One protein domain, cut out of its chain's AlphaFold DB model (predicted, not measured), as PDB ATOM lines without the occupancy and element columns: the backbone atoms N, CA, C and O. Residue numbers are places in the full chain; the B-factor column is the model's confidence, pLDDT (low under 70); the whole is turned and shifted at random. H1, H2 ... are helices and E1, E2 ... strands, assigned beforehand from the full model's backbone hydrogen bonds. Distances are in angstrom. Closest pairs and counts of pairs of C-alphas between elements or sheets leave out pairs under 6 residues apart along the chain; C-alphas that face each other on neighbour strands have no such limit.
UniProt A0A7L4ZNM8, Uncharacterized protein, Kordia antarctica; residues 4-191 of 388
ATOM      1  N   ASP A   4     -34.642  -8.762 -55.294       61.97
ATOM      2  CA  ASP A   4     -34.003  -7.504 -54.859       61.97
ATOM      3  C   ASP A   4     -35.015  -6.364 -54.686       61.97
ATOM      4  O   ASP A   4     -34.860  -5.515 -53.812       61.97
ATOM      5  N   LYS A   5     -36.127  -6.391 -55.438       71.25
ATOM      6  CA  LYS A   5     -37.183  -5.368 -55.341       71.25
ATOM      7  C   LYS A   5     -37.825  -5.291 -53.955       71.25
ATOM      8  O   LYS A   5     -38.365  -4.245 -53.612       71.25
ATOM      9  N   ASN A   6     -37.797  -6.376 -53.179       87.19
ATOM     10  CA  ASN A   6     -38.413  -6.385 -51.853       87.19
ATOM     11  C   ASN A   6     -37.511  -5.746 -50.784       87.19
ATOM     12  O   ASN A   6     -38.013  -5.234 -49.779       87.19
ATOM     13  N   CYS A   7     -36.192  -5.751 -50.994       91.38
ATOM     14  CA  CYS A   7     -35.239  -5.222 -50.021       91.38
ATOM     15  C   CYS A   7     -35.299  -3.698 -49.931       91.38
ATOM     16  O   CYS A   7     -35.269  -3.168 -48.822       91.38
ATOM     17  N   ASP A   8     -35.510  -3.023 -51.063       93.94
ATOM     18  CA  ASP A   8     -35.600  -1.559 -51.158       93.94
ATOM     19  C   ASP A   8     -37.009  -1.009 -50.866       93.94
ATOM     20  O   ASP A   8     -37.236   0.202 -50.902       93.94
ATOM     21  N   GLN A   9     -37.985  -1.880 -50.585       96.00
ATOM     22  CA  GLN A   9     -39.331  -1.441 -50.232       96.00
ATOM     23  C   GLN A   9     -39.318  -0.698 -48.887       96.00
ATOM     24  O   GLN A   9     -38.787  -1.183 -47.888       96.00
ATOM     25  N   ILE A  10     -39.954   0.472 -48.863       97.00
ATOM     26  CA  ILE A  10     -40.105   1.291 -47.659       97.00
ATOM     27  C   ILE A  10     -41.155   0.662 -46.737       97.00
ATOM     28  O   ILE A  10     -42.224   0.250 -47.195       97.00
ATOM     29  N   ARG A  11     -40.846   0.603 -45.442       97.06
ATOM     30  CA  ARG A  11     -41.686   0.020 -44.393       97.06
ATOM     31  C   ARG A  11     -41.771   0.951 -43.197       97.06
ATOM     32  O   ARG A  11     -40.777   1.577 -42.839       97.06
ATOM     33  N   ASP A  12     -42.943   0.991 -42.575       98.25
ATOM     34  CA  ASP A  12     -43.161   1.721 -41.332       98.25
ATOM     35  C   ASP A  12     -42.655   0.903 -40.145       98.25
ATOM     36  O   ASP A  12     -43.015  -0.262 -39.973       98.25
ATOM     37  N   ILE A  13     -41.853   1.537 -39.301       98.25
ATOM     38  CA  ILE A  13     -41.411   1.001 -38.019       98.25
ATOM     39  C   ILE A  13     -41.898   1.910 -36.899       98.25
ATOM     40  O   ILE A  13     -41.970   3.132 -37.048       98.25
ATOM     41  N   GLN A  14     -42.230   1.304 -35.769       98.56
ATOM     42  CA  GLN A  14     -42.538   2.008 -34.531       98.56
ATOM     43  C   GLN A  14     -41.597   1.502 -33.447       98.56
ATOM     44  O   GLN A  14     -41.216   0.330 -33.448       98.56
ATOM     45  N   GLY A  15     -41.227   2.361 -32.513       98.38
ATOM     46  CA  GLY A  15     -40.402   1.951 -31.393       98.38
ATOM     47  C   GLY A  15     -40.645   2.794 -30.161       98.38
ATOM     48  O   GLY A  15     -40.971   3.975 -30.253       98.38
ATOM     49  N   THR A  16     -40.447   2.161 -29.016       98.56
ATOM     50  CA  THR A  16     -40.457   2.790 -27.701       98.56
ATOM     51  C   THR A  16     -39.124   2.488 -27.045       98.56
ATOM     52  O   THR A  16     -38.679   1.339 -27.056       98.56
ATOM     53  N   TYR A  17     -38.457   3.497 -26.502       98.31
ATOM     54  CA  TYR A  17     -37.129   3.311 -25.932       98.31
ATOM     55  C   TYR A  17     -36.865   4.243 -24.760       98.31
ATOM     56  O   TYR A  17     -37.482   5.298 -24.600       98.31
ATOM     57  N   TRP A  18     -35.904   3.823 -23.952       97.00
ATOM     58  CA  TRP A  18     -35.363   4.586 -22.850       97.00
ATOM     59  C   TRP A  18     -33.866   4.305 -22.754       97.00
ATOM     60  O   TRP A  18     -33.431   3.158 -22.890       97.00
ATOM     61  N   CYS A  19     -33.085   5.348 -22.518       94.94
ATOM     62  CA  CYS A  19     -31.684   5.225 -22.162       94.94
ATOM     63  C   CYS A  19     -31.400   6.117 -20.961       94.94
ATOM     64  O   CYS A  19     -32.099   7.112 -20.725       94.94
ATOM     65  N   ASP A  20     -30.378   5.739 -20.208       89.06
ATOM     66  CA  ASP A  20     -29.828   6.615 -19.193       89.06
ATOM     67  C   ASP A  20     -29.281   7.897 -19.832       89.06
ATOM     68  O   ASP A  20     -28.707   7.859 -20.921       89.06
ATOM     69  N   ASP A  21     -29.509   9.018 -19.150       91.44
ATOM     70  CA  ASP A  21     -29.160  10.383 -19.551       91.44
ATOM     71  C   ASP A  21     -29.662  10.877 -20.911       91.44
ATOM     72  O   ASP A  21     -30.499  11.779 -20.954       91.44
ATOM     73  N   ASN A  22     -29.146  10.374 -22.029       94.56
ATOM     74  CA  ASN A  22     -29.474  10.905 -23.346       94.56
ATOM     75  C   ASN A  22     -29.433   9.848 -24.437       94.56
ATOM     76  O   ASN A  22     -28.607   8.935 -24.440       94.56
ATOM     77  N   THR A  23     -30.293  10.025 -25.441       96.56
ATOM     78  CA  THR A  23     -30.221   9.236 -26.670       96.56
ATOM     79  C   THR A  23     -30.681   9.997 -27.894       96.56
ATOM     80  O   THR A  23     -31.623  10.792 -27.845       96.56
ATOM     81  N   ASP A  24     -30.043   9.696 -29.018       97.75
ATOM     82  CA  ASP A  24     -30.552   9.969 -30.355       97.75
ATOM     83  C   ASP A  24     -30.831   8.672 -31.110       97.75
ATOM     84  O   ASP A  24     -30.060   7.717 -31.031       97.75
ATOM     85  N   VAL A  25     -31.919   8.659 -31.879       98.50
ATOM     86  CA  VAL A  25     -32.279   7.532 -32.743       98.50
ATOM     87  C   VAL A  25     -32.145   7.946 -34.193       98.50
ATOM     88  O   VAL A  25     -32.690   8.974 -34.612       98.50
ATOM     89  N   TYR A  26     -31.449   7.119 -34.962       98.69
ATOM     90  CA  TYR A  26     -31.252   7.300 -36.388       98.69
ATOM     91  C   TYR A  26     -31.663   6.056 -37.173       98.69
ATOM     92  O   TYR A  26     -31.567   4.934 -36.681       98.69
ATOM     93  N   ILE A  27     -32.052   6.269 -38.424       98.31
ATOM     94  CA  ILE A  27     -32.134   5.242 -39.461       98.31
ATOM     95  C   ILE A  27     -30.979   5.461 -40.429       98.31
ATOM     96  O   ILE A  27     -30.604   6.604 -40.704       98.31
ATOM     97  N   GLY A  28     -30.397   4.377 -40.926       97.12
ATOM     98  CA  GLY A  28     -29.330   4.440 -41.913       97.12
ATOM     99  C   GLY A  28     -28.931   3.077 -42.442       97.12
ATOM    100  O   GLY A  28     -29.372   2.049 -41.939       97.12
ATOM    101  N   ASN A  29     -28.041   3.077 -43.424       94.69
ATOM    102  CA  ASN A  29     -27.395   1.858 -43.896       94.69
ATOM    103  C   ASN A  29     -26.154   1.551 -43.040       94.69
ATOM    104  O   ASN A  29     -25.813   2.307 -42.136       94.69
ATOM    105  N   CYS A  30     -25.429   0.482 -43.382       90.75
ATOM    106  CA  CYS A  30     -24.192   0.084 -42.703       90.75
ATOM    107  C   CYS A  30     -23.192   1.229 -42.455       90.75
ATOM    108  O   CYS A  30     -22.522   1.224 -41.427       90.75
ATOM    109  N   ASN A  31     -23.053   2.171 -43.387       85.56
ATOM    110  CA  ASN A  31     -21.949   3.131 -43.418       85.56
ATOM    111  C   ASN A  31     -22.318   4.507 -42.871       85.56
ATOM    112  O   ASN A  31     -21.430   5.243 -42.437       85.56
ATOM    113  N   THR A  32     -23.596   4.879 -42.940       94.31
ATOM    114  CA  THR A  32     -24.049   6.223 -42.586       94.31
ATOM    115  C   THR A  32     -25.478   6.223 -42.069       94.31
ATOM    116  O   THR A  32     -26.354   5.590 -42.664       94.31
ATOM    117  N   VAL A  33     -25.734   7.045 -41.054       96.75
ATOM    118  CA  VAL A  33     -27.087   7.493 -40.732       96.75
ATOM    119  C   VAL A  33     -27.607   8.409 -41.841       96.75
ATOM    120  O   VAL A  33     -26.856   9.204 -42.402       96.75
ATOM    121  N   SER A  34     -28.883   8.268 -42.185       94.69
ATOM    122  CA  SER A  34     -29.565   9.055 -43.219       94.69
ATOM    123  C   SER A  34     -30.657   9.950 -42.642       94.69
ATOM    124  O   SER A  34     -30.964  10.997 -43.212       94.69
ATOM    125  N   GLN A  35     -31.247   9.555 -41.512       96.00
ATOM    126  CA  GLN A  35     -32.336  10.289 -40.888       96.00
ATOM    127  C   GLN A  35     -32.271  10.169 -39.372       96.00
ATOM    128  O   GLN A  35     -32.312   9.069 -38.827       96.00
ATOM    129  N   LYS A  36     -32.269  11.308 -38.680       97.94
ATOM    130  CA  LYS A  36     -32.564  11.371 -37.247       97.94
ATOM    131  C   LYS A  36     -34.075  11.326 -37.033       97.94
ATOM    132  O   LYS A  36     -34.793  12.149 -37.599       97.94
ATOM    133  N   VAL A  37     -34.554  10.375 -36.238       98.19
ATOM    134  CA  VAL A  37     -35.997  10.114 -36.065       98.19
ATOM    135  C   VAL A  37     -36.506  10.418 -34.665       98.19
ATOM    136  O   VAL A  37     -37.694  10.678 -34.509       98.19
ATOM    137  N   SER A  38     -35.630  10.420 -33.659       98.06
ATOM    138  CA  SER A  38     -36.019  10.727 -32.284       98.06
ATOM    139  C   SER A  38     -34.842  11.194 -31.435       98.06
ATOM    140  O   SER A  38     -33.678  10.964 -31.772       98.06
ATOM    141  N   SER A  39     -35.170  11.839 -30.321       97.31
ATOM    142  CA  SER A  39     -34.247  12.346 -29.316       97.31
ATOM    143  C   SER A  39     -34.895  12.220 -27.945       97.31
ATOM    144  O   SER A  39     -35.993  12.720 -27.751       97.31
ATOM    145  N   GLN A  40     -34.199  11.599 -27.000       95.06
ATOM    146  CA  GLN A  40     -34.622  11.447 -25.610       95.06
ATOM    147  C   GLN A  40     -33.627  12.163 -24.691       95.06
ATOM    148  O   GLN A  40     -32.434  12.223 -25.009       95.06
ATOM    149  N   ASN A  41     -34.126  12.741 -23.599       92.56
ATOM    150  CA  ASN A  41     -33.331  13.156 -22.443       92.56
ATOM    151  C   ASN A  41     -33.946  12.479 -21.211       92.56
ATOM    152  O   ASN A  41     -35.170  12.397 -21.095       92.56
ATOM    153  N   TYR A  42     -33.120  12.015 -20.287       85.06
ATOM    154  CA  TYR A  42     -33.561  11.410 -19.043       85.06
ATOM    155  C   TYR A  42     -34.402  12.402 -18.221       85.06
ATOM    156  O   TYR A  42     -34.062  13.588 -18.149       85.06
ATOM    157  N   PRO A  43     -35.471  11.935 -17.547       84.62
ATOM    158  CA  PRO A  43     -35.896  10.537 -17.391       84.62
ATOM    159  C   PRO A  43     -36.915  10.050 -18.426       84.62
ATOM    160  O   PRO A  43     -37.502   8.984 -18.229       84.62
ATOM    161  N   ASP A  44     -37.165  10.818 -19.483       90.38
ATOM    162  CA  ASP A  44     -38.352  10.629 -20.307       90.38
ATOM    163  C   ASP A  44     -38.276   9.348 -21.147       90.38
ATOM    164  O   ASP A  44     -37.216   8.940 -21.627       90.38
ATOM    165  N   LEU A  45     -39.430   8.697 -21.287       95.25
ATOM    166  CA  LEU A  45     -39.662   7.631 -22.253       95.25
ATOM    167  C   LEU A  45     -40.007   8.270 -23.592       95.25
ATOM    168  O   LEU A  45     -40.893   9.124 -23.636       95.25
ATOM    169  N   GLU A  46     -39.412   7.789 -24.678       98.00
ATOM    170  CA  GLU A  46     -39.724   8.297 -26.009       98.00
ATOM    171  C   GLU A  46     -40.316   7.227 -26.922       98.00
ATOM    172  O   GLU A  46     -39.954   6.048 -26.878       98.00
ATOM    173  N   ASN A  47     -41.235   7.679 -27.775       98.06
ATOM    174  CA  ASN A  47     -41.833   6.890 -28.844       98.06
ATOM    175  C   ASN A  47     -41.407   7.494 -30.177       98.06
ATOM    176  O   ASN A  47     -41.398   8.715 -30.332       98.06
ATOM    177  N   PHE A  48     -41.129   6.655 -31.166       98.38
ATOM    178  CA  PHE A  48     -40.826   7.117 -32.511       98.38
ATOM    179  C   PHE A  48     -41.527   6.276 -33.567       98.38
ATOM    180  O   PHE A  48     -41.732   5.073 -33.407       98.38
ATOM    181  N   GLY A  49     -41.848   6.938 -34.674       98.25
ATOM    182  CA  GLY A  49     -42.212   6.304 -35.930       98.25
ATOM    183  C   GLY A  49     -41.175   6.669 -36.981       98.25
ATOM    184  O   GLY A  49     -40.726   7.815 -37.040       98.25
ATOM    185  N   ALA A  50     -40.785   5.708 -37.805       97.94
ATOM    186  CA  ALA A  50     -39.837   5.937 -38.882       97.94
ATOM    187  C   ALA A  50     -40.167   5.074 -40.097       97.94
ATOM    188  O   ALA A  50     -40.971   4.148 -40.020       97.94
ATOM    189  N   ILE A  51     -39.530   5.398 -41.218       97.69
ATOM    190  CA  ILE A  51     -39.598   4.611 -42.442       97.69
ATOM    191  C   ILE A  51     -38.206   4.084 -42.782       97.69
ATOM    192  O   ILE A  51     -37.224   4.811 -42.650       97.69
ATOM    193  N   ALA A  52     -38.118   2.821 -43.189       97.56
ATOM    194  CA  ALA A  52     -36.846   2.163 -43.478       97.56
ATOM    195  C   ALA A  52     -37.002   1.036 -44.510       97.56
ATOM    196  O   ALA A  52     -38.109   0.565 -44.780       97.56
ATOM    197  N   THR A  53     -35.888   0.591 -45.077       97.25
ATOM    198  CA  THR A  53     -35.784  -0.569 -45.974       97.25
ATOM    199  C   THR A  53     -35.214  -1.785 -45.233       97.25
ATOM    200  O   THR A  53     -34.703  -1.662 -44.120       97.25
ATOM    201  N   CYS A  54     -35.259  -2.987 -45.825       96.62
ATOM    202  CA  CYS A  54     -34.676  -4.189 -45.198       96.62
ATOM    203  C   CYS A  54     -33.156  -4.072 -44.976       96.62
ATOM    204  O   CYS A  54     -32.598  -4.746 -44.103       96.62
ATOM    205  N   ASN A  55     -32.497  -3.244 -45.790       95.19
ATOM    206  CA  ASN A  55     -31.052  -3.044 -45.784       95.19
ATOM    207  C   ASN A  55     -30.600  -2.038 -44.713       95.19
ATOM    208  O   ASN A  55     -29.403  -1.932 -44.436       95.19
ATOM    209  N   ASP A  56     -31.545  -1.332 -44.093       97.12
ATOM    210  CA  ASP A  56     -31.262  -0.343 -43.064       97.12
ATOM    211  C   ASP A  56     -31.105  -0.965 -41.668       97.12
ATOM    212  O   ASP A  56     -31.467  -2.114 -41.374       97.12
ATOM    213  N   TYR A  57     -30.567  -0.142 -40.782       98.12
ATOM    214  CA  TYR A  57     -30.412  -0.352 -39.359       98.12
ATOM    215  C   TYR A  57     -31.080   0.789 -38.599       98.12
ATOM    216  O   TYR A  57     -31.128   1.934 -39.055       98.12
ATOM    217  N   ILE A  58     -31.551   0.458 -37.402       98.44
ATOM    218  CA  ILE A  58     -31.932   1.431 -36.385       98.44
ATOM    219  C   ILE A  58     -30.724   1.597 -35.472       98.44
ATOM    220  O   ILE A  58     -30.253   0.611 -34.902       98.44
ATOM    221  N   TYR A  59     -30.228   2.823 -35.347       98.56
ATOM    222  CA  TYR A  59     -29.101   3.175 -34.494       98.56
ATOM    223  C   TYR A  59     -29.589   3.961 -33.284       98.56
ATOM    224  O   TYR A  59     -30.264   4.977 -33.445       98.56
ATOM    225  N   PHE A  60     -29.208   3.520 -32.088       98.38
ATOM    226  CA  PHE A  60     -29.432   4.243 -30.840       98.38
ATOM    227  C   PHE A  60     -28.085   4.726 -30.321       98.38
ATOM    228  O   PHE A  60     -27.221   3.928 -29.967       98.38
ATOM    229  N   VAL A  61     -27.903   6.037 -30.324       97.69
ATOM    230  CA  VAL A  61     -26.698   6.717 -29.859       97.69
ATOM    231  C   VAL A  61     -26.945   7.147 -28.420       97.69
ATOM    232  O   VAL A  61     -27.638   8.139 -28.216       97.69
ATOM    233  N   CYS A  62     -26.418   6.393 -27.456       96.12
ATOM    234  CA  CYS A  62     -26.545   6.663 -26.021       96.12
ATOM    235  C   CYS A  62     -25.247   7.245 -25.453       96.12
ATOM    236  O   CYS A  62     -24.155   6.803 -25.819       96.12
ATOM    237  N   TRP A  63     -25.360   8.173 -24.509       94.12
ATOM    238  CA  TRP A  63     -24.239   8.640 -23.691       94.12
ATOM    239  C   TRP A  63     -24.737   9.031 -22.300       94.12
ATOM    240  O   TRP A  63     -25.854   9.540 -22.175       94.12
ATOM    241  N   SER A  64     -23.920   8.769 -21.279       89.62
ATOM    242  CA  SER A  64     -24.215   9.075 -19.881       89.62
ATOM    243  C   SER A  64     -23.102   9.924 -19.266       89.62
ATOM    244  O   SER A  64     -22.075  10.176 -19.889       89.62
ATOM    245  N   ASN A  65     -23.367  10.439 -18.073       87.69
ATOM    246  CA  ASN A  65     -22.460  11.221 -17.241       87.69
ATOM    247  C   ASN A  65     -21.683  10.358 -16.229       87.69
ATOM    248  O   ASN A  65     -21.222  10.882 -15.212       87.69
ATOM    249  N   ASP A  66     -21.663   9.035 -16.427       85.31
ATOM    250  CA  ASP A  66     -21.088   8.017 -15.538       85.31
ATOM    251  C   ASP A  66     -21.657   7.937 -14.109       85.31
ATOM    252  O   ASP A  66     -21.255   7.085 -13.300       85.31
ATOM    253  N   ILE A  67     -22.611   8.794 -13.747       83.81
ATOM    254  CA  ILE A  67     -23.158   8.876 -12.400       83.81
ATOM    255  C   ILE A  67     -24.437   8.055 -12.315       83.81
ATOM    256  O   ILE A  67     -25.476   8.345 -12.892       83.81
ATOM    257  N   GLY A  68     -24.410   7.077 -11.414       85.69
ATOM    258  CA  GLY A  68     -25.604   6.331 -11.055       85.69
ATOM    259  C   GLY A  68     -25.709   5.033 -11.832       85.69
ATOM    260  O   GLY A  68     -25.220   4.016 -11.328       85.69
ATOM    261  N   ARG A  69     -26.446   5.006 -12.950       87.50
ATOM    262  CA  ARG A  69     -26.845   3.750 -13.604       87.50
ATOM    263  C   ARG A  69     -27.009   3.873 -15.109       87.50
ATOM    264  O   ARG A  69     -28.028   4.374 -15.558       87.50
ATOM    265  N   ASN A  70     -26.147   3.196 -15.848       90.25
ATOM    266  CA  ASN A  70     -26.125   3.302 -17.299       90.25
ATOM    267  C   ASN A  70     -26.889   2.121 -17.889       90.25
ATOM    268  O   ASN A  70     -26.698   0.987 -17.456       90.25
ATOM    269  N   GLY A  71     -27.798   2.355 -18.826       93.62
ATOM    270  CA  GLY A  71     -28.569   1.274 -19.422       93.62
ATOM    271  C   GLY A  71     -29.459   1.749 -20.550       93.62
ATOM    272  O   GLY A  71     -29.963   2.865 -20.530       93.62
ATOM    273  N   PHE A  72     -29.678   0.864 -21.514       96.62
ATOM    274  CA  PHE A  72     -30.567   1.085 -22.643       96.62
ATOM    275  C   PHE A  72     -31.624  -0.018 -22.686       96.62
ATOM    276  O   PHE A  72     -31.331  -1.187 -22.433       96.62
ATOM    277  N   ILE A  73     -32.865   0.334 -23.002       97.75
ATOM    278  CA  ILE A  73     -33.947  -0.628 -23.190       97.75
ATOM    279  C   ILE A  73     -34.876  -0.150 -24.301       97.75
ATOM    280  O   ILE A  73     -35.193   1.036 -24.399       97.75
ATOM    281  N   ALA A  74     -35.309  -1.076 -25.153       98.44
ATOM    282  CA  ALA A  74     -36.166  -0.749 -26.279       98.44
ATOM    283  C   ALA A  74     -37.105  -1.891 -26.670       98.44
ATOM    284  O   ALA A  74     -36.799  -3.082 -26.540       98.44
ATOM    285  N   GLU A  75     -38.234  -1.481 -27.224       98.19
ATOM    286  CA  GLU A  75     -39.229  -2.307 -27.884       98.19
ATOM    287  C   GLU A  75     -39.456  -1.749 -29.291       98.19
ATOM    288  O   GLU A  75     -39.695  -0.557 -29.473       98.19
ATOM    289  N   LEU A  76     -39.328  -2.612 -30.294       98.62
ATOM    290  CA  LEU A  76     -39.411  -2.273 -31.709       98.62
ATOM    291  C   LEU A  76     -40.524  -3.072 -32.376       98.62
ATOM    292  O   LEU A  76     -40.680  -4.261 -32.096       98.62
ATOM    293  N   HIS A  77     -41.235  -2.449 -33.312       98.38
ATOM    294  CA  HIS A  77     -42.365  -3.038 -34.020       98.38
ATOM    295  C   HIS A  77     -42.279  -2.808 -35.533       98.38
ATOM    296  O   HIS A  77     -42.202  -1.670 -36.001       98.38
ATOM    297  N   GLY A  78     -42.351  -3.908 -36.281       97.50
ATOM    298  CA  GLY A  78     -42.704  -3.971 -37.701       97.50
ATOM    299  C   GLY A  78     -43.835  -4.984 -37.893       97.50
ATOM    300  O   GLY A  78     -44.818  -4.960 -37.154       97.50
ATOM    301  N   THR A  79     -43.685  -5.935 -38.821       97.25
ATOM    302  CA  THR A  79     -44.562  -7.127 -38.834       97.25
ATOM    303  C   THR A  79     -44.231  -8.104 -37.708       97.25
ATOM    304  O   THR A  79     -45.091  -8.859 -37.260       97.25
ATOM    305  N   ASN A  80     -42.996  -8.047 -37.210       97.62
ATOM    306  CA  ASN A  80     -42.517  -8.721 -36.015       97.62
ATOM    307  C   ASN A  80     -42.132  -7.677 -34.962       97.62
ATOM    308  O   ASN A  80     -41.677  -6.581 -35.299       97.62
ATOM    309  N   SER A  81     -42.249  -8.047 -33.689       97.62
ATOM    310  CA  SER A  81     -41.699  -7.253 -32.589       97.62
ATOM    311  C   SER A  81     -40.304  -7.744 -32.213       97.62
ATOM    312  O   SER A  81     -40.031  -8.947 -32.238       97.62
ATOM    313  N   ALA A  82     -39.431  -6.825 -31.810       97.88
ATOM    314  CA  ALA A  82     -38.143  -7.142 -31.212       97.88
ATOM    315  C   ALA A  82     -37.980  -6.403 -29.885       97.88
ATOM    316  O   ALA A  82     -38.247  -5.210 -29.783       97.88
ATOM    317  N   PHE A  83     -37.498  -7.126 -28.879       98.00
ATOM    318  CA  PHE A  83     -37.231  -6.595 -27.548       98.00
ATOM    319  C   PHE A  83     -35.723  -6.600 -27.302       98.00
ATOM    320  O   PHE A  83     -35.034  -7.553 -27.696       98.00
ATOM    321  N   SER A  84     -35.201  -5.551 -26.672       97.62
ATOM    322  CA  SER A  84     -33.790  -5.483 -26.281       97.62
ATOM    323  C   SER A  84     -33.389  -6.686 -25.417       97.62
ATOM    324  O   SER A  84     -34.161  -7.165 -24.586       97.62
ATOM    325  N   GLY A  85     -32.195  -7.227 -25.677       93.38
ATOM    326  CA  GLY A  85     -31.580  -8.333 -24.925       93.38
ATOM    327  C   GLY A  85     -32.137  -9.740 -25.182       93.38
ATOM    328  O   GLY A  85     -31.479 -10.718 -24.848       93.38
ATOM    329  N   LEU A  86     -33.300  -9.882 -25.829       94.00
ATOM    330  CA  LEU A  86     -33.836 -11.202 -26.208       94.00
ATOM    331  C   LEU A  86     -33.431 -11.646 -27.614       94.00
ATOM    332  O   LEU A  86     -33.344 -12.843 -27.889       94.00
ATOM    333  N   ASN A  87     -33.205 -10.697 -28.522       94.19
ATOM    334  CA  ASN A  87     -32.766 -11.002 -29.876       94.19
ATOM    335  C   ASN A  87     -31.228 -10.890 -29.969       94.19
ATOM    336  O   ASN A  87     -30.693  -9.811 -29.712       94.19
ATOM    337  N   PRO A  88     -30.500 -11.943 -30.392       94.81
ATOM    338  CA  PRO A  88     -29.037 -11.914 -30.497       94.81
ATOM    339  C   PRO A  88     -28.503 -10.971 -31.590       94.81
ATOM    340  O   PRO A  88     -27.294 -10.852 -31.752       94.81
ATOM    341  N   LYS A  89     -29.382 -10.335 -32.375       96.75
ATOM    342  CA  LYS A  89     -29.034  -9.343 -33.401       96.75
ATOM    343  C   LYS A  89     -28.868  -7.925 -32.861       96.75
ATOM    344  O   LYS A  89     -28.533  -7.035 -33.636       96.75
ATOM    345  N   TRP A  90     -29.107  -7.712 -31.568       97.94
ATOM    346  CA  TRP A  90     -28.673  -6.491 -30.902       97.94
ATOM    347  C   TRP A  90     -27.155  -6.475 -30.790       97.94
ATOM    348  O   TRP A  90     -26.544  -7.400 -30.253       97.94
ATOM    349  N   GLU A  91     -26.563  -5.392 -31.268       97.88
ATOM    350  CA  GLU A  91     -25.125  -5.175 -31.220       97.88
ATOM    351  C   GLU A  91     -24.822  -3.778 -30.682       97.88
ATOM    352  O   GLU A  91     -25.651  -2.871 -30.775       97.88
ATOM    353  N   VAL A  92     -23.622  -3.604 -30.138       97.88
ATOM    354  CA  VAL A  92     -23.122  -2.327 -29.626       97.88
ATOM    355  C   VAL A  92     -21.708  -2.065 -30.120       97.88
ATOM    356  O   VAL A  92     -20.899  -2.984 -30.275       97.88
ATOM    357  N   PHE A  93     -21.413  -0.798 -30.373       97.25
ATOM    358  CA  PHE A  93     -20.075  -0.306 -30.631       97.25
ATOM    359  C   PHE A  93     -19.686   0.726 -29.562       97.25
ATOM    360  O   PHE A  93     -20.307   1.792 -29.508       97.25
ATOM    361  N   PRO A  94     -18.685   0.420 -28.717       96.56
ATOM    362  CA  PRO A  94     -18.076   1.401 -27.828       96.56
ATOM    363  C   PRO A  94     -17.130   2.298 -28.622       96.56
ATOM    364  O   PRO A  94     -16.186   1.812 -29.253       96.56
ATOM    365  N   THR A  95     -17.380   3.603 -28.615       95.12
ATOM    366  CA  THR A  95     -16.576   4.542 -29.411       95.12
ATOM    367  C   THR A  95     -15.254   4.894 -28.727       95.12
ATOM    368  O   THR A  95     -14.293   5.268 -29.405       95.12
ATOM    369  N   GLY A  96     -15.184   4.728 -27.398       93.38
ATOM    370  CA  GLY A  96     -14.051   5.162 -26.581       93.38
ATOM    371  C   GLY A  96     -13.977   6.679 -26.420       93.38
ATOM    372  O   GLY A  96     -12.896   7.202 -26.147       93.38
ATOM    373  N   ILE A  97     -15.088   7.387 -26.653       91.56
ATOM    374  CA  ILE A  97     -15.196   8.835 -26.499       91.56
ATOM    375  C   ILE A  97     -16.074   9.115 -25.289       91.56
ATOM    376  O   ILE A  97     -17.291   9.166 -25.395       91.56
ATOM    377  N   ASP A  98     -15.438   9.394 -24.164       88.44
ATOM    378  CA  ASP A  98     -16.133   9.856 -22.972       88.44
ATOM    379  C   ASP A  98     -16.929  11.151 -23.266       88.44
ATOM    380  O   ASP A  98     -16.362  12.200 -23.601       88.44
ATOM    381  N   PHE A  99     -18.260  11.040 -23.223       85.00
ATOM    382  CA  PHE A  99     -19.212  12.093 -23.571       85.00
ATOM    383  C   PHE A  99     -20.049  12.473 -22.343       85.00
ATOM    384  O   PHE A  99     -21.275  12.481 -22.369       85.00
ATOM    385  N   ASP A 100     -19.359  12.864 -21.277       83.44
ATOM    386  CA  ASP A 100     -19.915  13.247 -19.973       83.44
ATOM    387  C   ASP A 100     -20.858  14.462 -19.955       83.44
ATOM    388  O   ASP A 100     -21.431  14.803 -18.918       83.44
ATOM    389  N   THR A 101     -20.967  15.213 -21.056       76.75
ATOM    390  CA  THR A 101     -21.685  16.497 -21.052       76.75
ATOM    391  C   THR A 101     -23.124  16.303 -21.537       76.75
ATOM    392  O   THR A 101     -23.361  16.316 -22.746       76.75
ATOM    393  N   PRO A 102     -24.128  16.200 -20.642       67.19
ATOM    394  CA  PRO A 102     -25.479  15.777 -21.017       67.19
ATOM    395  C   PRO A 102     -26.205  16.765 -21.940       67.19
ATOM    396  O   PRO A 102     -27.207  16.421 -22.553       67.19
ATOM    397  N   THR A 103     -25.733  18.011 -22.049       73.19
ATOM    398  CA  THR A 103     -26.376  19.036 -22.884       73.19
ATOM    399  C   THR A 103     -25.874  19.077 -24.321       73.19
ATOM    400  O   THR A 103     -26.541  19.661 -25.174       73.19
ATOM    401  N   GLU A 104     -24.693  18.525 -24.599       88.50
ATOM    402  CA  GLU A 104     -24.168  18.467 -25.959       88.50
ATOM    403  C   GLU A 104     -24.599  17.137 -26.583       88.50
ATOM    404  O   GLU A 104     -24.527  16.093 -25.948       88.50
ATOM    405  N   ARG A 105     -25.134  17.169 -27.807       93.00
ATOM    406  CA  ARG A 105     -25.499  15.947 -28.533       93.00
ATOM    407  C   ARG A 105     -24.398  15.632 -29.542       93.00
ATOM    408  O   ARG A 105     -23.969  16.563 -30.234       93.00
ATOM    409  N   PRO A 106     -23.976  14.365 -29.699       94.25
ATOM    410  CA  PRO A 106     -23.056  13.980 -30.759       94.25
ATOM    411  C   PRO A 106     -23.573  14.453 -32.121       94.25
ATOM    412  O   PRO A 106     -24.713  14.184 -32.506       94.25
ATOM    413  N   SER A 107     -22.738  15.184 -32.860       95.25
ATOM    414  CA  SER A 107     -23.102  15.606 -34.214       95.25
ATOM    415  C   SER A 107     -23.276  14.394 -35.134       95.25
ATOM    416  O   SER A 107     -22.579  13.390 -34.993       95.25
ATOM    417  N   GLU A 108     -24.138  14.507 -36.145       95.94
ATOM    418  CA  GLU A 108     -24.323  13.453 -37.152       95.94
ATOM    419  C   GLU A 108     -23.000  13.068 -37.841       95.94
ATOM    420  O   GLU A 108     -22.731  11.896 -38.101       95.94
ATOM    421  N   ALA A 109     -22.126  14.053 -38.078       95.12
ATOM    422  CA  ALA A 109     -20.797  13.825 -38.633       95.12
ATOM    423  C   ALA A 109     -19.928  12.947 -37.717       95.12
ATOM    424  O   ALA A 109     -19.237  12.055 -38.207       95.12
ATOM    425  N   LEU A 110     -19.979  13.169 -36.400       94.25
ATOM    426  CA  LEU A 110     -19.285  12.333 -35.422       94.25
ATOM    427  C   LEU A 110     -19.854  10.907 -35.419       94.25
ATOM    428  O   LEU A 110     -19.084   9.960 -35.551       94.25
ATOM    429  N   VAL A 111     -21.181  10.751 -35.374       96.06
ATOM    430  CA  VAL A 111     -21.848   9.433 -35.427       96.06
ATOM    431  C   VAL A 111     -21.427   8.655 -36.677       96.06
ATOM    432  O   VAL A 111     -20.988   7.511 -36.577       96.06
ATOM    433  N   ASN A 112     -21.467   9.288 -37.850       95.50
ATOM    434  CA  ASN A 112     -21.043   8.674 -39.109       95.50
ATOM    435  C   ASN A 112     -19.561   8.265 -39.118       95.50
ATOM    436  O   ASN A 112     -19.201   7.264 -39.737       95.50
ATOM    437  N   ASN A 113     -18.684   9.011 -38.441       91.88
ATOM    438  CA  ASN A 113     -17.278   8.623 -38.320       91.88
ATOM    439  C   ASN A 113     -17.101   7.383 -37.443       91.88
ATOM    440  O   ASN A 113     -16.318   6.499 -37.794       91.88
ATOM    441  N   GLU A 114     -17.834   7.291 -36.338       93.75
ATOM    442  CA  GLU A 114     -17.767   6.132 -35.452       93.75
ATOM    443  C   GLU A 114     -18.394   4.879 -36.081       93.75
ATOM    444  O   GLU A 114     -17.841   3.791 -35.934       93.75
ATOM    445  N   LEU A 115     -19.463   5.008 -36.879       93.69
ATOM    446  CA  LEU A 115     -20.038   3.881 -37.630       93.69
ATOM    447  C   LEU A 115     -19.033   3.228 -38.587       93.69
ATOM    448  O   LEU A 115     -18.958   1.999 -38.670       93.69
ATOM    449  N   LYS A 116     -18.208   4.031 -39.268       89.75
ATOM    450  CA  LYS A 116     -17.133   3.514 -40.131       89.75
ATOM    451  C   LYS A 116     -16.132   2.684 -39.333       89.75
ATOM    452  O   LYS A 116     -15.783   1.577 -39.743       89.75
ATOM    453  N   LYS A 117     -15.717   3.175 -38.159       89.06
ATOM    454  CA  LYS A 117     -14.834   2.420 -37.258       89.06
ATOM    455  C   LYS A 117     -15.500   1.135 -36.775       89.06
ATOM    456  O   LYS A 117     -14.831   0.106 -36.720       89.06
ATOM    457  N   ALA A 118     -16.790   1.173 -36.452       91.62
ATOM    458  CA  ALA A 118     -17.540   0.023 -35.960       91.62
ATOM    459  C   ALA A 118     -17.549  -1.147 -36.951       91.62
ATOM    460  O   ALA A 118     -17.350  -2.300 -36.562       91.62
ATOM    461  N   ASN A 119     -17.706  -0.853 -38.242       88.00
ATOM    462  CA  ASN A 119     -17.693  -1.878 -39.285       88.00
ATOM    463  C   ASN A 119     -16.318  -2.541 -39.448       88.00
ATOM    464  O   ASN A 119     -16.255  -3.742 -39.701       88.00
ATOM    465  N   CYS A 120     -15.227  -1.805 -39.230       80.88
ATOM    466  CA  CYS A 120     -13.875  -2.360 -39.328       80.88
ATOM    467  C   CYS A 120     -13.387  -3.024 -38.030       80.88
ATOM    468  O   CYS A 120     -12.760  -4.081 -38.067       80.88
ATOM    469  N   ASN A 121     -13.748  -2.482 -36.866       81.31
ATOM    470  CA  ASN A 121     -13.366  -3.028 -35.555       81.31
ATOM    471  C   ASN A 121     -14.316  -4.115 -35.029       81.31
ATOM    472  O   ASN A 121     -14.078  -4.686 -33.956       81.31
ATOM    473  N   LYS A 122     -15.344  -4.432 -35.821       87.06
ATOM    474  CA  LYS A 122     -16.448  -5.348 -35.538       87.06
ATOM    475  C   LYS A 122     -17.312  -4.899 -34.363       87.06
ATOM    476  O   LYS A 122     -16.848  -4.674 -33.243       87.06
ATOM    477  N   TRP A 123     -18.607  -4.901 -34.626       94.62
ATOM    478  CA  TRP A 123     -19.656  -4.762 -33.633       94.62
ATOM    479  C   TRP A 123     -19.544  -5.840 -32.548       94.62
ATOM    480  O   TRP A 123     -19.093  -6.962 -32.804       94.62
ATOM    481  N   LYS A 124     -19.900  -5.478 -31.314       95.62
ATOM    482  CA  LYS A 124     -19.852  -6.370 -30.154       95.62
ATOM    483  C   LYS A 124     -21.258  -6.853 -29.804       95.62
ATOM    484  O   LYS A 124     -22.216  -6.101 -29.990       95.62
ATOM    485  N   PRO A 125     -21.401  -8.075 -29.267       96.00
ATOM    486  CA  PRO A 125     -22.652  -8.464 -28.636       96.00
ATOM    487  C   PRO A 125     -22.934  -7.544 -27.445       96.00
ATOM    488  O   PRO A 125     -22.012  -7.122 -26.744       96.00
ATOM    489  N   VAL A 126     -24.209  -7.252 -27.210       96.44
ATOM    490  CA  VAL A 126     -24.628  -6.492 -26.029       96.44
ATOM    491  C   VAL A 126     -24.574  -7.356 -24.772       96.44
ATOM    492  O   VAL A 126     -24.883  -8.551 -24.808       96.44
ATOM    493  N   PHE A 127     -24.232  -6.753 -23.636       94.25
ATOM    494  CA  PHE A 127     -24.463  -7.372 -22.338       94.25
ATOM    495  C   PHE A 127     -25.956  -7.292 -22.022       94.25
ATOM    496  O   PHE A 127     -26.534  -6.207 -22.050       94.25
ATOM    497  N   THR A 128     -26.583  -8.429 -21.718       93.56
ATOM    498  CA  THR A 128     -28.009  -8.487 -21.370       93.56
ATOM    499  C   THR A 128     -28.184  -8.542 -19.859       93.56
ATOM    500  O   THR A 128     -27.688  -9.451 -19.195       93.56
ATOM    501  N   GLY A 129     -28.893  -7.552 -19.327       91.06
ATOM    502  CA  GLY A 129     -29.214  -7.399 -17.916       91.06
ATOM    503  C   GLY A 129     -30.550  -8.017 -17.528       91.06
ATOM    504  O   GLY A 129     -30.948  -9.066 -18.021       91.06
ATOM    505  N   GLN A 130     -31.231  -7.368 -16.586       90.06
ATOM    506  CA  GLN A 130     -32.510  -7.821 -16.034       90.06
ATOM    507  C   GLN A 130     -33.695  -7.463 -16.957       90.06
ATOM    508  O   GLN A 130     -33.608  -6.476 -17.694       90.06
ATOM    509  N   PRO A 131     -34.816  -8.209 -16.887       94.06
ATOM    510  CA  PRO A 131     -36.052  -7.876 -17.596       94.06
ATOM    511  C   PRO A 131     -36.767  -6.651 -16.997       94.06
ATOM    512  O   PRO A 131     -36.615  -6.352 -15.808       94.06
ATOM    513  N   ASN A 132     -37.633  -6.006 -17.783       95.19
ATOM    514  CA  ASN A 132     -38.361  -4.773 -17.445       95.19
ATOM    515  C   ASN A 132     -39.499  -4.932 -16.412       95.19
ATOM    516  O   ASN A 132     -40.422  -4.133 -16.353       95.19
ATOM    517  N   THR A 133     -39.446  -5.947 -15.552       92.38
ATOM    518  CA  THR A 133     -40.518  -6.264 -14.585       92.38
ATOM    519  C   THR A 133     -40.594  -5.301 -13.394       92.38
ATOM    520  O   THR A 133     -41.545  -5.327 -12.617       92.38
ATOM    521  N   GLY A 134     -39.544  -4.504 -13.168       80.25
ATOM    522  CA  GLY A 134     -39.408  -3.616 -12.009       80.25
ATOM    523  C   GLY A 134     -39.250  -4.299 -10.649       80.25
ATOM    524  O   GLY A 134     -39.163  -3.607  -9.633       80.25
ATOM    525  N   ILE A 135     -39.169  -5.631 -10.620       77.81
ATOM    526  CA  ILE A 135     -38.933  -6.416  -9.402       77.81
ATOM    527  C   ILE A 135     -37.434  -6.435  -9.056       77.81
ATOM    528  O   ILE A 135     -37.061  -6.388  -7.882       77.81
ATOM    529  N   SER A 136     -36.570  -6.465 -10.072       70.31
ATOM    530  CA  SER A 136     -35.115  -6.580  -9.927       70.31
ATOM    531  C   SER A 136     -34.425  -5.215  -9.924       70.31
ATOM    532  O   SER A 136     -34.768  -4.340 -10.706       70.31
ATOM    533  N   LYS A 137     -33.409  -5.033  -9.072       73.38
ATOM    534  CA  LYS A 137     -32.481  -3.887  -9.130       73.38
ATOM    535  C   LYS A 137     -31.384  -4.154 -10.192       73.38
ATOM    536  O   LYS A 137     -31.113  -5.322 -10.452       73.38
ATOM    537  N   PRO A 138     -30.727  -3.128 -10.777       73.12
ATOM    538  CA  PRO A 138     -30.773  -1.722 -10.389       73.12
ATOM    539  C   PRO A 138     -32.058  -1.009 -10.822       73.12
ATOM    540  O   PRO A 138     -32.727  -0.457  -9.945       73.12
ATOM    541  N   PHE A 139     -32.432  -1.020 -12.097       82.19
ATOM    542  CA  PHE A 139     -33.525  -0.198 -12.629       82.19
ATOM    543  C   PHE A 139     -34.903  -0.556 -12.068       82.19
ATOM    544  O   PHE A 139     -35.195  -1.704 -11.757       82.19
ATOM    545  N   SER A 140     -35.768   0.445 -11.922       88.31
ATOM    546  CA  SER A 140     -37.208   0.188 -11.880       88.31
ATOM    547  C   SER A 140     -37.691  -0.155 -13.285       88.31
ATOM    548  O   SER A 140     -37.087   0.283 -14.261       88.31
ATOM    549  N   GLY A 141     -38.792  -0.898 -13.381       91.75
ATOM    550  CA  GLY A 141     -39.436  -1.153 -14.663       91.75
ATOM    551  C   GLY A 141     -39.833   0.176 -15.298       91.75
ATOM    552  O   GLY A 141     -40.389   1.049 -14.624       91.75
ATOM    553  N   ILE A 142     -39.501   0.341 -16.571       94.44
ATOM    554  CA  ILE A 142     -39.862   1.505 -17.364       94.44
ATOM    555  C   ILE A 142     -41.283   1.280 -17.873       94.44
ATOM    556  O   ILE A 142     -41.526   0.429 -18.731       94.44
ATOM    557  N   SER A 143     -42.237   2.018 -17.305       95.38
ATOM    558  CA  SER A 143     -43.635   1.947 -17.729       95.38
ATOM    559  C   SER A 143     -43.750   2.331 -19.202       95.38
ATOM    560  O   SER A 143     -43.207   3.355 -19.600       95.38
ATOM    561  N   GLY A 144     -44.451   1.521 -19.995       95.50
ATOM    562  CA  GLY A 144     -44.607   1.733 -21.439       95.50
ATOM    563  C   GLY A 144     -43.725   0.841 -22.314       95.50
ATOM    564  O   GLY A 144     -43.956   0.801 -23.515       95.50
ATOM    565  N   ILE A 145     -42.787   0.087 -21.732       97.31
ATOM    566  CA  ILE A 145     -42.001  -0.941 -22.433       97.31
ATOM    567  C   ILE A 145     -42.397  -2.325 -21.908       97.31
ATOM    568  O   ILE A 145     -42.594  -2.505 -20.707       97.31
ATOM    569  N   ASN A 146     -42.509  -3.314 -22.795       97.50
ATOM    570  CA  ASN A 146     -42.871  -4.686 -22.440       97.50
ATOM    571  C   ASN A 146     -41.970  -5.292 -21.344       97.50
ATOM    572  O   ASN A 146     -40.746  -5.195 -21.419       97.50
ATOM    573  N   ASP A 147     -42.564  -6.014 -20.388       97.06
ATOM    574  CA  ASP A 147     -41.853  -6.701 -19.294       97.06
ATOM    575  C   ASP A 147     -40.793  -7.710 -19.777       97.06
ATOM    576  O   ASP A 147     -39.855  -8.020 -19.040       97.06
ATOM    577  N   ASN A 148     -40.918  -8.219 -21.009       96.38
ATOM    578  CA  ASN A 148     -39.942  -9.124 -21.618       96.38
ATOM    579  C   ASN A 148     -38.709  -8.406 -22.186       96.38
ATOM    580  O   ASN A 148     -37.710  -9.067 -22.470       96.38
ATOM    581  N   ALA A 149     -38.743  -7.086 -22.383       97.25
ATOM    582  CA  ALA A 149     -37.551  -6.348 -22.780       97.25
ATOM    583  C   ALA A 149     -36.526  -6.375 -21.644       97.25
ATOM    584  O   ALA A 149     -36.881  -6.303 -20.469       97.25
ATOM    585  N   HIS A 150     -35.253  -6.513 -21.993       95.75
ATOM    586  CA  HIS A 150     -34.160  -6.515 -21.030       95.75
ATOM    587  C   HIS A 150     -33.322  -5.260 -21.214       95.75
ATOM    588  O   HIS A 150     -33.109  -4.806 -22.342       95.75
ATOM    589  N   PHE A 151     -32.813  -4.725 -20.108       95.00
ATOM    590  CA  PHE A 151     -31.779  -3.700 -20.176       95.00
ATOM    591  C   PHE A 151     -30.547  -4.283 -20.860       95.00
ATOM    592  O   PHE A 151     -30.118  -5.391 -20.537       95.00
ATOM    593  N   ILE A 152     -29.982  -3.540 -21.800       96.38
ATOM    594  CA  ILE A 152     -28.751  -3.881 -22.496       96.38
ATOM    595  C   ILE A 152     -27.743  -2.751 -22.363       96.38
ATOM    596  O   ILE A 152     -28.113  -1.590 -22.190       96.38
ATOM    597  N   TRP A 153     -26.463  -3.103 -22.422       95.25
ATOM    598  CA  TRP A 153     -25.362  -2.143 -22.419       95.25
ATOM    599  C   TRP A 153     -24.087  -2.784 -22.990       95.25
ATOM    600  O   TRP A 153     -24.117  -3.936 -23.435       95.25
ATOM    601  N   TYR A 154     -22.969  -2.061 -22.981       95.12
ATOM    602  CA  TYR A 154     -21.650  -2.623 -23.268       95.12
ATOM    603  C   TYR A 154     -20.862  -2.845 -21.974       95.12
ATOM    604  O   TYR A 154     -20.817  -1.976 -21.114       95.12
ATOM    605  N   ASP A 155     -20.231  -4.011 -21.845       92.62
ATOM    606  CA  ASP A 155     -19.316  -4.306 -20.743       92.62
ATOM    607  C   ASP A 155     -17.872  -4.294 -21.257       92.62
ATOM    608  O   ASP A 155     -17.420  -5.218 -21.938       92.62
ATOM    609  N   SER A 156     -17.148  -3.225 -20.923       92.38
ATOM    610  CA  SER A 156     -15.721  -3.075 -21.235       92.38
ATOM    611  C   SER A 156     -14.816  -4.019 -20.429       92.38
ATOM    612  O   SER A 156     -13.631  -4.150 -20.739       92.38
ATOM    613  N   GLY A 157     -15.332  -4.657 -19.369       89.94
ATOM    614  CA  GLY A 157     -14.560  -5.463 -18.420       89.94
ATOM    615  C   GLY A 157     -13.613  -4.650 -17.527       89.94
ATOM    616  O   GLY A 157     -12.823  -5.230 -16.781       89.94
ATOM    617  N   LYS A 158     -13.659  -3.312 -17.612       89.19
ATOM    618  CA  LYS A 158     -12.806  -2.398 -16.835       89.19
ATOM    619  C   LYS A 158     -13.387  -2.071 -15.462       89.19
ATOM    620  O   LYS A 158     -12.622  -1.745 -14.551       89.19
ATOM    621  N   ASP A 159     -14.704  -2.184 -15.291       86.25
ATOM    622  CA  ASP A 159     -15.323  -2.017 -13.981       86.25
ATOM    623  C   ASP A 159     -15.047  -3.245 -13.106       86.25
ATOM    624  O   ASP A 159     -15.674  -4.296 -13.224       86.25
ATOM    625  N   THR A 160     -14.067  -3.103 -12.216       82.50
ATOM    626  CA  THR A 160     -13.654  -4.151 -11.273       82.50
ATOM    627  C   THR A 160     -14.304  -4.002  -9.902       82.50
ATOM    628  O   THR A 160     -13.954  -4.753  -8.982       82.50
ATOM    629  N   ARG A 161     -15.222  -3.033  -9.722       78.38
ATOM    630  CA  ARG A 161     -15.908  -2.848  -8.440       78.38
ATOM    631  C   ARG A 161     -16.537  -4.184  -8.032       78.38
ATOM    632  O   ARG A 161     -17.081  -4.882  -8.890       78.38
ATOM    633  N   PRO A 162     -16.429  -4.578  -6.745       57.78
ATOM    634  CA  PRO A 162     -16.940  -5.858  -6.287       57.78
ATOM    635  C   PRO A 162     -18.374  -5.989  -6.762       57.78
ATOM    636  O   PRO A 162     -19.165  -5.082  -6.498       57.78
ATOM    637  N   ILE A 163     -18.671  -7.087  -7.467       53.16
ATOM    638  CA  ILE A 163     -20.027  -7.486  -7.839       53.16
ATOM    639  C   ILE A 163     -20.867  -7.213  -6.595       53.16
ATOM    640  O   ILE A 163     -20.677  -7.880  -5.573       53.16
ATOM    641  N   TYR A 164     -21.696  -6.163  -6.626       49.84
ATOM    642  CA  TYR A 164     -22.619  -5.876  -5.533       49.84
ATOM    643  C   TYR A 164     -23.288  -7.206  -5.161       49.84
ATOM    644  O   TYR A 164     -23.520  -8.019  -6.059       49.84
ATOM    645  N   PRO A 165     -23.589  -7.473  -3.882       49.19
ATOM    646  CA  PRO A 165     -23.860  -8.827  -3.380       49.19
ATOM    647  C   PRO A 165     -25.038  -9.591  -4.035       49.19
ATOM    648  O   PRO A 165     -25.313 -10.719  -3.636       49.19
ATOM    649  N   THR A 166     -25.715  -9.038  -5.047       54.75
ATOM    650  CA  THR A 166     -26.733  -9.698  -5.876       54.75
ATOM    651  C   THR A 166     -26.482  -9.499  -7.383       54.75
ATOM    652  O   THR A 166     -26.946  -8.541  -7.976       54.75
ATOM    653  N   SER A 167     -25.755 -10.415  -8.022       52.25
ATOM    654  CA  SER A 167     -25.493 -10.455  -9.478       52.25
ATOM    655  C   SER A 167     -26.733 -10.253 -10.388       52.25
ATOM    656  O   SER A 167     -27.807 -10.738 -10.014       52.25
ATOM    657  N   PRO A 168     -26.603  -9.671 -11.608       53.28
ATOM    658  CA  PRO A 168     -25.458  -8.956 -12.191       53.28
ATOM    659  C   PRO A 168     -25.673  -7.426 -12.212       53.28
ATOM    660  O   PRO A 168     -26.724  -6.943 -12.630       53.28
ATOM    661  N   TYR A 169     -24.661  -6.668 -11.765       70.69
ATOM    662  CA  TYR A 169     -24.686  -5.195 -11.685       70.69
ATOM    663  C   TYR A 169     -23.731  -4.482 -12.647       70.69
ATOM    664  O   TYR A 169     -23.972  -3.320 -12.950       70.69
ATOM    665  N   VAL A 170     -22.682  -5.142 -13.139       72.88
ATOM    666  CA  VAL A 170     -21.886  -4.635 -14.268       72.88
ATOM    667  C   VAL A 170     -22.626  -5.042 -15.545       72.88
ATOM    668  O   VAL A 170     -23.134  -6.168 -15.589       72.88
ATOM    669  N   PRO A 171     -22.763  -4.164 -16.546       81.19
ATOM    670  CA  PRO A 171     -22.202  -2.810 -16.658       81.19
ATOM    671  C   PRO A 171     -23.204  -1.679 -16.308       81.19
ATOM    672  O   PRO A 171     -23.130  -0.578 -16.836       81.19
ATOM    673  N   PHE A 172     -24.187  -1.949 -15.443       86.75
ATOM    674  CA  PHE A 172     -25.315  -1.042 -15.157       86.75
ATOM    675  C   PHE A 172     -25.132  -0.152 -13.916       86.75
ATOM    676  O   PHE A 172     -26.032   0.603 -13.544       86.75
ATOM    677  N   ALA A 173     -24.012  -0.281 -13.210       81.50
ATOM    678  CA  ALA A 173     -23.604   0.649 -12.168       81.50
ATOM    679  C   ALA A 173     -22.712   1.690 -12.844       81.50
ATOM    680  O   ALA A 173     -21.651   1.311 -13.318       81.50
ATOM    681  N   GLY A 174     -23.133   2.956 -12.902       83.88
ATOM    682  CA  GLY A 174     -22.488   4.012 -13.695       83.88
ATOM    683  C   GLY A 174     -20.957   3.970 -13.642       83.88
ATOM    684  O   GLY A 174     -20.373   3.842 -12.548       83.88
ATOM    685  N   PHE A 175     -20.348   3.920 -14.827       87.94
ATOM    686  CA  PHE A 175     -18.919   3.735 -15.076       87.94
ATOM    687  C   PHE A 175     -18.623   3.937 -16.562       87.94
ATOM    688  O   PHE A 175     -19.358   3.384 -17.378       87.94
ATOM    689  N   ASP A 176     -17.478   4.555 -16.871       89.81
ATOM    690  CA  ASP A 176     -16.984   4.681 -18.241       89.81
ATOM    691  C   ASP A 176     -16.707   3.313 -18.897       89.81
ATOM    692  O   ASP A 176     -15.608   2.740 -18.840       89.81
ATOM    693  N   HIS A 177     -17.719   2.763 -19.558       89.38
ATOM    694  CA  HIS A 177     -17.590   1.586 -20.399       89.38
ATOM    695  C   HIS A 177     -17.165   1.961 -21.826       89.38
ATOM    696  O   HIS A 177     -17.688   1.396 -22.776       89.38
ATOM    697  N   ASP A 178     -16.189   2.862 -21.983       89.12
ATOM    698  CA  ASP A 178     -15.803   3.433 -23.278       89.12
ATOM    699  C   ASP A 178     -16.988   4.180 -23.914       89.12
ATOM    700  O   ASP A 178     -17.364   3.895 -25.060       89.12
ATOM    701  N   GLU A 179     -17.601   5.068 -23.117       78.56
ATOM    702  CA  GLU A 179     -18.919   5.669 -23.363       78.56
ATOM    703  C   GLU A 179     -18.984   6.556 -24.616       78.56
ATOM    704  O   GLU A 179     -18.055   6.590 -25.417       78.56
ATOM    705  N   PHE A 180     -20.172   7.116 -24.888       91.88
ATOM    706  CA  PHE A 180     -20.746   7.253 -26.234       91.88
ATOM    707  C   PHE A 180     -20.845   5.878 -26.912       91.88
ATOM    708  O   PHE A 180     -19.968   5.433 -27.656       91.88
ATOM    709  N   LEU A 181     -21.954   5.190 -26.635       96.88
ATOM    710  CA  LEU A 181     -22.273   3.879 -27.184       96.88
ATOM    711  C   LEU A 181     -23.229   4.011 -28.364       96.88
ATOM    712  O   LEU A 181     -24.242   4.710 -28.300       96.88
ATOM    713  N   ILE A 182     -22.944   3.268 -29.430       97.88
ATOM    714  CA  ILE A 182     -23.861   3.128 -30.558       97.88
ATOM    715  C   ILE A 182     -24.419   1.714 -30.526       97.88
ATOM    716  O   ILE A 182     -23.704   0.757 -30.814       97.88
ATOM    717  N   PHE A 183     -25.694   1.566 -30.192       98.44
ATOM    718  CA  PHE A 183     -26.418   0.313 -30.380       98.44
ATOM    719  C   PHE A 183     -26.997   0.274 -31.785       98.44
ATOM    720  O   PHE A 183     -27.406   1.305 -32.324       98.44
ATOM    721  N   ARG A 184     -27.083  -0.918 -32.373       97.94
ATOM    722  CA  ARG A 184     -27.803  -1.103 -33.632       97.94
ATOM    723  C   ARG A 184     -28.692  -2.331 -33.625       97.94
ATOM    724  O   ARG A 184     -28.395  -3.330 -32.967       97.94
ATOM    725  N   PHE A 185     -29.747  -2.259 -34.427       98.06
ATOM    726  CA  PHE A 185     -30.618  -3.385 -34.720       98.06
ATOM    727  C   PHE A 185     -30.992  -3.401 -36.213       98.06
ATOM    728  O   PHE A 185     -31.421  -2.371 -36.739       98.06
ATOM    729  N   PRO A 186     -30.820  -4.528 -36.927       97.69
ATOM    730  CA  PRO A 186     -31.131  -4.606 -38.354       97.69
ATOM    731  C   PRO A 186     -32.645  -4.614 -38.606       97.69
ATOM    732  O   PRO A 186     -33.369  -5.449 -38.060       97.69
ATOM    733  N   VAL A 187     -33.125  -3.740 -39.498       97.81
ATOM    734  CA  VAL A 187     -34.564  -3.581 -39.787       97.81
ATOM    735  C   VAL A 187     -35.185  -4.872 -40.319       97.81
ATOM    736  O   VAL A 187     -36.318  -5.197 -39.967       97.81
ATOM    737  N   LYS A 188     -34.440  -5.675 -41.089       96.69
ATOM    738  CA  LYS A 188     -34.929  -6.968 -41.594       96.69
ATOM    739  C   LYS A 188     -35.426  -7.935 -40.519       96.69
ATOM    740  O   LYS A 188     -36.270  -8.776 -40.808       96.69
ATOM    741  N   GLU A 189     -34.950  -7.821 -39.280       97.12
ATOM    742  CA  GLU A 189     -35.413  -8.675 -38.180       97.12
ATOM    743  C   GLU A 189     -36.831  -8.321 -37.716       97.12
ATOM    744  O   GLU A 189     -37.498  -9.165 -37.116       97.12
ATOM    745  N   LEU A 190     -37.311  -7.113 -38.024       97.94
ATOM    746  CA  LEU A 190     -38.701  -6.704 -37.815       97.94
ATOM    747  C   LEU A 190     -39.624  -7.198 -38.940       97.94
ATOM    748  O   LEU A 190     -40.838  -7.203 -38.770       97.94
ATOM    749  N   PHE A 191     -39.068  -7.670 -40.060       97.25
ATOM    750  CA  PHE A 191     -39.807  -8.090 -41.258       97.25
ATOM    751  C   PHE A 191     -39.250  -9.394 -41.843       97.25
ATOM    752  O   PHE A 191     -39.032  -9.506 -43.047       97.25
TER     753      PHE A 191
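What this domain is: This is residues 4 to 191 of the 388 residues of an uncharacterized protein of Kordia antarctica (UniProt A0A7L4ZNM8). Two twisted antiparallel sheets lie face to face as a sandwich, E3, E2, E5, E11, E8 in one and E4, E1, E6, E7 in the other, and the helix H2 crosses over the other face of the five-stranded sheet. The small hairpin E9 and E10 packs on E6 through E10, while H1 and the long loop through Pro 165 lie at opposite ends of the longest axis. The printed part has 188 residues, with three named helices and eleven named strands in the order H1 E1 E2 E3 E4 E5 E6 E7 E8 H2 E9 E10 E11 H3; the class is mixed, with under half of the residues in named elements. The whole is compact, with a radius of gyration of the C-alphas of 15.6 A, and elongated, spanning 54 by 33 by 28 A.

How they stand to each other: The larger sheet runs E3, residues 33 to 41, E2, residues 22 to 28, E5, residues 57 to 63, E11, residues 181 to 186, and E8, residues 91 to 94. Within hydrogen-bond range are N 25 and O 38 of the hairpin E2 and E3, 2.9 A, N 26 and O 59 of E2 and E5, 2.9 A, N 60 and O 183 of E5 and E11, 2.9 A, and N 93 and O 182 of E11 and E8, 2.8 A. E3 bends by 61 degrees at residue 37. The smaller sheet runs E4, residues 46 to 52, E1, residues 11 to 19, E6, residues 72 to 77, and E7, residues 81 to 83, with N 15 and O 48 at 2.9 A, N 16 and O 75 at 2.9 A, and N 76 and O 82 of the hairpin E6 and E7 at 2.9 A. In this sandwich, two sheets face to face, the facing parts are 10.2 A centre to centre and the strands stand at 15 degrees. H2, residues 108 to 121, is on one face of the larger sheet, making two layers, helix and sheet, at a height of 6.6 A; it runs across the strands, at 79 degrees to E5 on the local plane. The closest C-alphas of H2 and E8 are those of Ala 118 and Phe 93, 5.9 A. H3, residues 187 to 190, is on the smaller sheet at a height of 6.7 A and only grazes the larger with residues 187 to 189. The hairpin E9, residues 127 to 131, and E10, residues 150 to 153, has N 129 and O 151 at 2.8 A; the closest C-alphas of E10 and E6 are those of Phe 151 and Ile 73, 4.8 A. H1, residues 4 to 7, is not on either of these two larger sheets. Every O i to N i+4 pair of H2 is within hydrogen-bond range; H1 and H3 are too short for one.

Where its parts are: E1 is 24.9 A long and begins at C-alpha 11 (-41.686, 0.020, -44.393). E3 is 20.1 A, and H2 is 19.9 A, ending at C-alpha 121 (-13.366, -3.028, -35.555). H3 ends at C-alpha 190 (-38.701, -6.704, -37.815).

The domain as a whole: The two C-alphas farthest apart, of Lys 5 and Pro 165, are 53.8 A apart. The printed part has no cut. The long links are E8 to H2, E9 to E10 and E10 to E11. The mean pLDDT of the printed part is 90.9; residues 4, 102 and 162 to 168 are under 70.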